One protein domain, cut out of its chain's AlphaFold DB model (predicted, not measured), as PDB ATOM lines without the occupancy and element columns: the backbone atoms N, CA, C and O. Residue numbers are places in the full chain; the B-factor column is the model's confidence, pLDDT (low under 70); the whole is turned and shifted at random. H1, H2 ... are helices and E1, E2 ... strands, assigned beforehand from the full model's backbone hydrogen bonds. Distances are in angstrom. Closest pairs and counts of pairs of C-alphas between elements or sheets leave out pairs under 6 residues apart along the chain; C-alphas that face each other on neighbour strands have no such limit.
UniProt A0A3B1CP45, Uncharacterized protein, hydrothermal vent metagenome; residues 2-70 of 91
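What this domain is: This is residues 2 to 70 of the 91 residues of an uncharacterized protein of hydrothermal vent metagenome (UniProt A0A3B1CP45). A long, narrow antiparallel ribbon of two strands, E2 and E3, has the helix H2 set off beyond one end, in the stretch that joins the two strands. The short strand E1 adds a third strand along E2 near the other end, and helix H1 only grazes this sheet with its residues 10 to 14. The 69 printed residues hold two named helices and three named strands, in the order H1, E1, E2, H2, E3; the sheet's order is E1, E2, E3, all antiparallel, and the class is mixed, helices and strands. The whole is loose, with a radius of gyration of the C-alphas of 14.7 A, and spans 38 by 27 by 18 A.

How they stand to each other: H1, residues 2 to 15, is on the sheet but only grazes it; its closest C-alphas to E2, residues 31 to 39, are those of Leu 13 and Met 36, 6.9 A apart. E1, residues 18 to 20, forms a hairpin with E2, at 160 degrees between their directions, with N 19 and O 34 within hydrogen-bond range at 2.8 A. H2, residues 43 to 53, is not on the sheet and is apart from H1 and E1. E3, residues 62 to 69, is antiparallel to E2 at 159 degrees; N 35 and O 66 are 2.8 A apart, within hydrogen-bond range. In H1 and H2 every O i to N i+4 pair is within hydrogen-bond range.

Where its parts are: H1 begins at C-alpha 2 (123.000, 165.535, 186.937) and is 20.2 A long. E1 measures 6.4 A, E2 22.3 A and H2 15.5 A. E3, 22.5 A long, ends at C-alpha 69 (120.523, 138.232, 167.856).

The domain as a whole: The C-alphas farthest apart, those of Thr 56 and Met 70, are 40.4 A apart. The printed part has no cut and no long link. Mean pLDDT of the printed part is 88.3, and no printed residue is under 70.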
ATOM      1  N   GLY A   2     123.440 166.902 187.298       73.94
ATOM      2  CA  GLY A   2     123.000 165.535 186.937       73.94
ATOM      3  C   GLY A   2     121.658 165.398 186.191       73.94
ATOM      4  O   GLY A   2     121.537 164.554 185.309       73.94
ATOM      5  N   LEU A   3     120.666 166.254 186.467       83.69
ATOM      6  CA  LEU A   3     119.360 166.192 185.784       83.69
ATOM      7  C   LEU A   3     119.424 166.576 184.300       83.69
ATOM      8  O   LEU A   3     118.637 166.071 183.504       83.69
ATOM      9  N   ASN A   4     120.362 167.448 183.917       86.81
ATOM     10  CA  ASN A   4     120.544 167.824 182.517       86.81
ATOM     11  C   ASN A   4     121.058 166.614 181.721       86.81
ATOM     12  O   ASN A   4     120.476 166.252 180.703       86.81
ATOM     13  N   THR A   5     122.058 165.911 182.258       87.81
ATOM     14  CA  THR A   5     122.569 164.664 181.676       87.81
ATOM     15  C   THR A   5     121.477 163.602 181.562       87.81
ATOM     16  O   THR A   5     121.306 163.024 180.491       87.81
ATOM     17  N   LEU A   6     120.687 163.388 182.620       88.94
ATOM     18  CA  LEU A   6     119.575 162.433 182.586       88.94
ATOM     19  C   LEU A   6     118.547 162.799 181.504       88.94
ATOM     20  O   LEU A   6     118.131 161.937 180.736       88.94
ATOM     21  N   SER A   7     118.182 164.079 181.400       90.88
ATOM     22  CA  SER A   7     117.261 164.567 180.371       90.88
ATOM     23  C   SER A   7     117.800 164.341 178.956       90.88
ATOM     24  O   SER A   7     117.069 163.853 178.096       90.88
ATOM     25  N   GLN A   8     119.085 164.619 178.710       91.31
ATOM     26  CA  GLN A   8     119.715 164.369 177.411       91.31
ATOM     27  C   GLN A   8     119.729 162.879 177.052       91.31
ATOM     28  O   GLN A   8     119.413 162.523 175.917       91.31
ATOM     29  N   ILE A   9     120.037 162.004 178.016       90.75
ATOM     30  CA  ILE A   9     120.009 160.549 177.818       90.75
ATOM     31  C   ILE A   9     118.592 160.091 177.461       90.75
ATOM     32  O   ILE A   9     118.408 159.379 176.476       90.75
ATOM     33  N   ILE A  10     117.580 160.542 178.208       91.19
ATOM     34  CA  ILE A  10     116.176 160.215 177.928       91.19
ATOM     35  C   ILE A  10     115.794 160.672 176.520       91.19
ATOM     36  O   ILE A  10     115.243 159.881 175.757       91.19
ATOM     37  N   GLN A  11     116.112 161.913 176.149       92.44
ATOM     38  CA  GLN A  11     115.805 162.449 174.822       92.44
ATOM     39  C   GLN A  11     116.477 161.637 173.712       92.44
ATOM     40  O   GLN A  11     115.831 161.288 172.722       92.44
ATOM     41  N   TYR A  12     117.753 161.286 173.883       91.44
ATOM     42  CA  TYR A  12     118.480 160.469 172.918       91.44
ATOM     43  C   TYR A  12     117.840 159.086 172.746       91.44
ATOM     44  O   TYR A  12     117.611 158.661 171.614       91.44
ATOM     45  N   LEU A  13     117.495 158.413 173.847       90.69
ATOM     46  CA  LEU A  13     116.882 157.081 173.833       90.69
ATOM     47  C   LEU A  13     115.430 157.095 173.343       90.69
ATOM     48  O   LEU A  13     114.965 156.135 172.737       90.69
ATOM     49  N   GLN A  14     114.703 158.189 173.568       90.25
ATOM     50  CA  GLN A  14     113.364 158.381 173.013       90.25
ATOM     51  C   GLN A  14     113.399 158.633 171.502       90.25
ATOM     52  O   GLN A  14     112.504 158.156 170.803       90.25
ATOM     53  N   LYS A  15     114.423 159.341 171.002       91.12
ATOM     54  CA  LYS A  15     114.653 159.570 169.567       91.12
ATOM     55  C   LYS A  15     115.163 158.310 168.862       91.12
ATOM     56  O   LYS A  15     114.692 157.983 167.780       91.12
ATOM     57  N   ASN A  16     116.097 157.592 169.482       90.38
ATOM     58  CA  ASN A  16     116.722 156.382 168.952       90.38
ATOM     59  C   ASN A  16     116.291 155.161 169.771       90.38
ATOM     60  O   ASN A  16     117.093 154.551 170.473       90.38
ATOM     61  N   ARG A  17     115.009 154.792 169.680       90.94
ATOM     62  CA  ARG A  17     114.487 153.619 170.404       90.94
ATOM     63  C   ARG A  17     115.087 152.301 169.930       90.94
ATOM     64  O   ARG A  17     115.033 151.328 170.666       90.94
ATOM     65  N   VAL A  18     115.610 152.253 168.707       91.44
ATOM     66  CA  VAL A  18     116.261 151.069 168.148       91.44
ATOM     67  C   VAL A  18     117.738 151.377 167.979       91.44
ATOM     68  O   VAL A  18     118.096 152.227 167.167       91.44
ATOM     69  N   LEU A  19     118.585 150.696 168.742       90.38
ATOM     70  CA  LEU A  19     120.027 150.712 168.554       90.38
ATOM     71  C   LEU A  19     120.395 149.603 167.574       90.38
ATOM     72  O   LEU A  19     119.965 148.465 167.732       90.38
ATOM     73  N   SER A  20     121.162 149.937 166.553       89.75
ATOM     74  CA  SER A  20     121.706 149.011 165.567       89.75
ATOM     75  C   SER A  20     123.155 149.392 165.292       89.75
ATOM     76  O   SER A  20     123.608 150.466 165.688       89.75
ATOM     77  N   HIS A  21     123.867 148.565 164.535       87.88
ATOM     78  CA  HIS A  21     125.238 148.866 164.116       87.88
ATOM     79  C   HIS A  21     125.406 150.222 163.394       87.88
ATOM     80  O   HIS A  21     126.518 150.731 163.313       87.88
ATOM     81  N   HIS A  22     124.324 150.838 162.892       86.38
ATOM     82  CA  HIS A  22     124.371 152.161 162.261       86.38
ATOM     83  C   HIS A  22     124.498 153.317 163.267       86.38
ATOM     84  O   HIS A  22     125.195 154.290 162.996       86.38
ATOM     85  N   ASN A  23     123.812 153.247 164.413       87.31
ATOM     86  CA  ASN A  23     123.819 154.322 165.418       87.31
ATOM     87  C   ASN A  23     124.647 153.989 166.667       87.31
ATOM     88  O   ASN A  23     124.987 154.897 167.423       87.31
ATOM     89  N   ALA A  24     124.991 152.716 166.851       86.62
ATOM     90  CA  ALA A  24     125.850 152.204 167.903       86.62
ATOM     91  C   ALA A  24     126.874 151.238 167.274       86.62
ATOM     92  O   ALA A  24     126.674 150.025 167.311       86.62
ATOM     93  N   PRO A  25     127.965 151.751 166.671       83.12
ATOM     94  CA  PRO A  25     128.976 150.911 166.021       83.12
ATOM     95  C   PRO A  25     129.769 150.045 167.012       83.12
ATOM     96  O   PRO A  25     130.380 149.063 166.611       83.12
ATOM     97  N   GLU A  26     129.740 150.385 168.304       87.00
ATOM     98  CA  GLU A  26     130.319 149.578 169.389       87.00
ATOM     99  C   GLU A  26     129.449 148.368 169.775       87.00
ATOM    100  O   GLU A  26     129.830 147.572 170.635       87.00
ATOM    101  N   LEU A  27     128.266 148.219 169.166       85.00
ATOM    102  CA  LEU A  27     127.426 147.048 169.366       85.00
ATOM    103  C   LEU A  27     128.147 145.801 168.830       85.00
ATOM    104  O   LEU A  27     128.737 145.822 167.753       85.00
ATOM    105  N   SER A  28     128.113 144.712 169.601       84.31
ATOM    106  CA  SER A  28     128.712 143.441 169.179       84.31
ATOM    107  C   SER A  28     128.104 142.971 167.858       84.31
ATOM    108  O   SER A  28     126.882 142.953 167.735       84.31
ATOM    109  N   ALA A  29     128.949 142.486 166.940       82.75
ATOM    110  CA  ALA A  29     128.559 141.983 165.617       82.75
ATOM    111  C   ALA A  29     127.428 140.934 165.651       82.75
ATOM    112  O   ALA A  29     126.679 140.779 164.692       82.75
ATOM    113  N   THR A  30     127.288 140.214 166.766       84.06
ATOM    114  CA  THR A  30     126.256 139.187 166.973       84.06
ATOM    115  C   THR A  30     124.872 139.777 167.292       84.06
ATOM    116  O   THR A  30     123.850 139.114 167.109       84.06
ATOM    117  N   ILE A  31     124.811 141.017 167.783       85.94
ATOM    118  CA  ILE A  31     123.575 141.687 168.196       85.94
ATOM    119  C   ILE A  31     123.111 142.592 167.060       85.94
ATOM    120  O   ILE A  31     123.652 143.668 166.849       85.94
ATOM    121  N   GLU A  32     122.062 142.195 166.348       86.12
ATOM    122  CA  GLU A  32     121.583 142.962 165.199       86.12
ATOM    123  C   GLU A  32     120.963 144.295 165.635       86.12
ATOM    124  O   GLU A  32     121.263 145.354 165.069       86.12
ATOM    125  N   ARG A  33     120.064 144.232 166.628       89.38
ATOM    126  CA  ARG A  33     119.297 145.386 167.111       89.38
ATOM    127  C   ARG A  33     118.935 145.255 168.589       89.38
ATOM    128  O   ARG A  33     118.548 144.180 169.050       89.38
ATOM    129  N   LEU A  34     118.969 146.373 169.307       91.12
ATOM    130  CA  LEU A  34     118.397 146.539 170.643       91.12
ATOM    131  C   LEU A  34     117.225 147.509 170.577       91.12
ATOM    132  O   LEU A  34     117.328 148.561 169.961       91.12
ATOM    133  N   ILE A  35     116.122 147.186 171.236       91.94
ATOM    134  CA  ILE A  35     114.941 148.040 171.321       91.94
ATOM    135  C   ILE A  35     114.795 148.494 172.768       91.94
ATOM    136  O   ILE A  35     114.649 147.675 173.673       91.94
ATOM    137  N   MET A  36     114.838 149.805 172.967       93.50
ATOM    138  CA  MET A  36     114.720 150.500 174.240       93.50
ATOM    139  C   MET A  36     113.265 150.942 174.429       93.50
ATOM    140  O   MET A  36     112.768 151.827 173.730       93.50
ATOM    141  N   GLU A  37     112.573 150.344 175.392       92.06
ATOM    142  CA  GLU A  37     111.195 150.685 175.742       92.06
ATOM    143  C   GLU A  37     111.156 151.348 177.112       92.06
ATOM    144  O   GLU A  37     111.445 150.717 178.126       92.06
ATOM    145  N   LEU A  38     110.783 152.628 177.148       91.19
ATOM    146  CA  LEU A  38     110.559 153.313 178.413       91.19
ATOM    147  C   LEU A  38     109.331 152.710 179.098       91.19
ATOM    148  O   LEU A  38     108.256 152.644 178.498       91.19
ATOM    149  N   THR A  39     109.494 152.282 180.345       90.62
ATOM    150  CA  THR A  39     108.428 151.675 181.136       90.62
ATOM    151  C   THR A  39     108.321 152.357 182.493       90.62
ATOM    152  O   THR A  39     109.315 152.809 183.065       90.62
ATOM    153  N   THR A  40     107.098 152.445 182.999       89.06
ATOM    154  CA  THR A  40     106.803 153.027 184.307       89.06
ATOM    155  C   THR A  40     106.254 151.924 185.189       89.06
ATOM    156  O   THR A  40     105.220 151.341 184.869       89.06
ATOM    157  N   LEU A  41     106.947 151.644 186.291       88.00
ATOM    158  CA  LEU A  41     106.466 150.698 187.290       88.00
ATOM    159  C   LEU A  41     105.421 151.355 188.204       88.00
ATOM    160  O   LEU A  41     105.473 152.571 188.417       88.00
ATOM    161  N   PRO A  42     104.507 150.581 188.805       90.12
ATOM    162  CA  PRO A  42     103.684 151.045 189.915       90.12
ATOM    163  C   PRO A  42     104.535 151.536 191.094       90.12
ATOM    164  O   PRO A  42     105.666 151.098 191.295       90.12
ATOM    165  N   PHE A  43     103.977 152.426 191.919       87.06
ATOM    166  CA  PHE A  43     104.692 152.999 193.068       87.06
ATOM    167  C   PHE A  43     105.179 151.939 194.073       87.06
ATOM    168  O   PHE A  43     106.268 152.074 194.624       87.06
ATOM    169  N   SER A  44     104.410 150.867 194.282       90.81
ATOM    170  CA  SER A  44     104.795 149.743 195.147       90.81
ATOM    171  C   SER A  44     106.092 149.077 194.681       90.81
ATOM    172  O   SER A  44     107.029 148.962 195.463       90.81
ATOM    173  N   GLU A  45     106.180 148.729 193.397       91.31
ATOM    174  CA  GLU A  45     107.361 148.089 192.803       91.31
ATOM    175  C   GLU A  45     108.572 149.030 192.786       91.31
ATOM    176  O   GLU A  45     109.700 148.613 193.046       91.31
ATOM    177  N   GLN A  46     108.354 150.329 192.545       89.62
ATOM    178  CA  GLN A  46     109.428 151.321 192.657       89.62
ATOM    179  C   GLN A  46     110.011 151.349 194.076       89.62
ATOM    180  O   GLN A  46     111.230 151.359 194.238       89.62
ATOM    181  N   ASN A  47     109.160 151.332 195.107       89.38
ATOM    182  CA  ASN A  47     109.616 151.320 196.498       89.38
ATOM    183  C   ASN A  47     110.372 150.038 196.847       89.38
ATOM    184  O   ASN A  47     111.368 150.106 197.560       89.38
ATOM    185  N   GLU A  48     109.937 148.884 196.339       91.88
ATOM    186  CA  GLU A  48     110.650 147.617 196.529       91.88
ATOM    187  C   GLU A  48     112.079 147.681 195.978       91.88
ATOM    188  O   GLU A  48     113.014 147.282 196.672       91.88
ATOM    189  N   ILE A  49     112.269 148.256 194.786       91.75
ATOM    190  CA  ILE A  49     113.600 148.440 194.186       91.75
ATOM    191  C   ILE A  49     114.480 149.322 195.077       91.75
ATOM    192  O   ILE A  49     115.610 148.947 195.396       91.75
ATOM    193  N   TRP A  50     113.978 150.477 195.517       90.75
ATOM    194  CA  TRP A  50     114.757 151.391 196.358       90.75
ATOM    195  C   TRP A  50     115.078 150.801 197.734       90.75
ATOM    196  O   TRP A  50     116.213 150.912 198.205       90.75
ATOM    197  N   ASN A  51     114.122 150.090 198.335       91.50
ATOM    198  CA  ASN A  51     114.326 149.358 199.581       91.50
ATOM    199  C   ASN A  51     115.400 148.271 199.425       91.50
ATOM    200  O   ASN A  51     116.288 148.166 200.272       91.50
ATOM    201  N   ALA A  52     115.370 147.502 198.330       92.44
ATOM    202  CA  ALA A  52     116.369 146.474 198.036       92.44
ATOM    203  C   ALA A  52     117.778 147.066 197.853       92.44
ATOM    204  O   ALA A  52     118.766 146.485 198.306       92.44
ATOM    205  N   LEU A  53     117.869 148.253 197.248       91.06
ATOM    206  CA  LEU A  53     119.120 148.996 197.084       91.06
ATOM    207  C   LEU A  53     119.578 149.711 198.371       91.06
ATOM    208  O   LEU A  53     120.699 150.218 198.412       91.06
ATOM    209  N   ARG A  54     118.751 149.729 199.430       90.94
ATOM    210  CA  ARG A  54     118.951 150.505 200.672       90.94
ATOM    211  C   ARG A  54     119.190 151.995 200.406       90.94
ATOM    212  O   ARG A  54     119.997 152.628 201.086       90.94
ATOM    213  N   THR A  55     118.491 152.559 199.422       85.81
ATOM    214  CA  THR A  55     118.571 153.988 199.089       85.81
ATOM    215  C   THR A  55     117.208 154.652 199.198       85.81
ATOM    216  O   THR A  55     116.165 154.005 199.148       85.81
ATOM    217  N   THR A  56     117.205 155.976 199.316       83.81
ATOM    218  CA  THR A  56     115.982 156.773 199.194       83.81
ATOM    219  C   THR A  56     115.576 156.924 197.731       83.81
ATOM    220  O   THR A  56     116.402 156.762 196.831       83.81
ATOM    221  N   TYR A  57     114.309 157.270 197.497       80.81
ATOM    222  CA  TYR A  57     113.793 157.561 196.163       80.81
ATOM    223  C   TYR A  57     114.622 158.650 195.470       80.81
ATOM    224  O   TYR A  57     114.799 159.750 196.003       80.81
ATOM    225  N   HIS A  58     115.094 158.352 194.262       81.00
ATOM    226  CA  HIS A  58     115.810 159.287 193.403       81.00
ATOM    227  C   HIS A  58     115.107 159.427 192.049       81.00
ATOM    228  O   HIS A  58     114.411 158.507 191.617       81.00
ATOM    229  N   PRO A  59     115.295 160.559 191.345       81.50
ATOM    230  CA  PRO A  59     114.809 160.704 189.979       81.50
ATOM    231  C   PRO A  59     115.496 159.670 189.077       81.50
ATOM    232  O   PRO A  59     116.679 159.794 188.757       81.50
ATOM    233  N   SER A  60     114.745 158.649 188.672       86.19
ATOM    234  CA  SER A  60     115.201 157.563 187.805       86.19
ATOM    235  C   SER A  60     114.185 157.268 186.706       86.19
ATOM    236  O   SER A  60     113.019 157.645 186.791       86.19
ATOM    237  N   VAL A  61     114.618 156.530 185.691       88.94
ATOM    238  CA  VAL A  61     113.780 156.052 184.586       88.94
ATOM    239  C   VAL A  61     114.119 154.597 184.326       88.94
ATOM    240  O   VAL A  61     115.293 154.230 184.355       88.94
ATOM    241  N   LEU A  62     113.103 153.780 184.056       90.31
ATOM    242  CA  LEU A  62     113.286 152.367 183.761       90.31
ATOM    243  C   LEU A  62     113.100 152.115 182.265       90.31
ATOM    244  O   LEU A  62     112.107 152.530 181.665       90.31
ATOM    245  N   TYR A  63     114.055 151.406 181.670       91.69
ATOM    246  CA  TYR A  63     113.981 150.965 180.284       91.69
ATOM    247  C   TYR A  63     113.993 149.444 180.222       91.69
ATOM    248  O   TYR A  63     114.870 148.786 180.777       91.69
ATOM    249  N   LYS A  64     113.031 148.888 179.494       91.12
ATOM    250  CA  LYS A  64     113.037 147.496 179.071       91.12
ATOM    251  C   LYS A  64     113.823 147.392 177.769       91.12
ATOM    252  O   LYS A  64     113.497 148.065 176.795       91.12
ATOM    253  N   VAL A  65     114.839 146.534 177.751       91.62
ATOM    254  CA  VAL A  65     115.659 146.281 176.561       91.62
ATOM    255  C   VAL A  65     115.221 144.967 175.926       91.62
ATOM    256  O   VAL A  65     115.231 143.925 176.579       91.62
ATOM    257  N   LYS A  66     114.828 145.000 174.653       91.38
ATOM    258  CA  LYS A  66     114.606 143.799 173.832       91.38
ATOM    259  C   LYS A  66     115.772 143.648 172.861       91.38
ATOM    260  O   LYS A  66     116.214 144.640 172.295       91.38
ATOM    261  N   MET A  67     116.261 142.432 172.655       89.31
ATOM    262  CA  MET A  67     117.434 142.160 171.821       89.31
ATOM    263  C   MET A  67     117.071 141.213 170.681       89.31
ATOM    264  O   MET A  67     116.376 140.223 170.899       89.31
ATOM    265  N   VAL A  68     117.575 141.507 169.485       85.25
ATOM    266  CA  VAL A  68     117.555 140.605 168.332       85.25
ATOM    267  C   VAL A  68     118.988 140.168 168.055       85.25
ATOM    268  O   VAL A  68     119.871 141.004 167.870       85.25
ATOM    269  N   VAL A  69     119.213 138.856 168.063       84.00
ATOM    270  CA  VAL A  69     120.523 138.232 167.856       84.00
ATOM    271  C   VAL A  69     120.487 137.466 166.542       84.00
ATOM    272  O   VAL A  69     119.600 136.633 166.352       84.00
ATOM    273  N   MET A  70     121.454 137.716 165.661       71.19
ATOM    274  CA  MET A  70     121.659 136.883 164.480       71.19
ATOM    275  C   MET A  70     122.510 135.678 164.879       71.19
ATOM    276  O   MET A  70     123.639 135.828 165.344       71.19
TER     277      MET A  70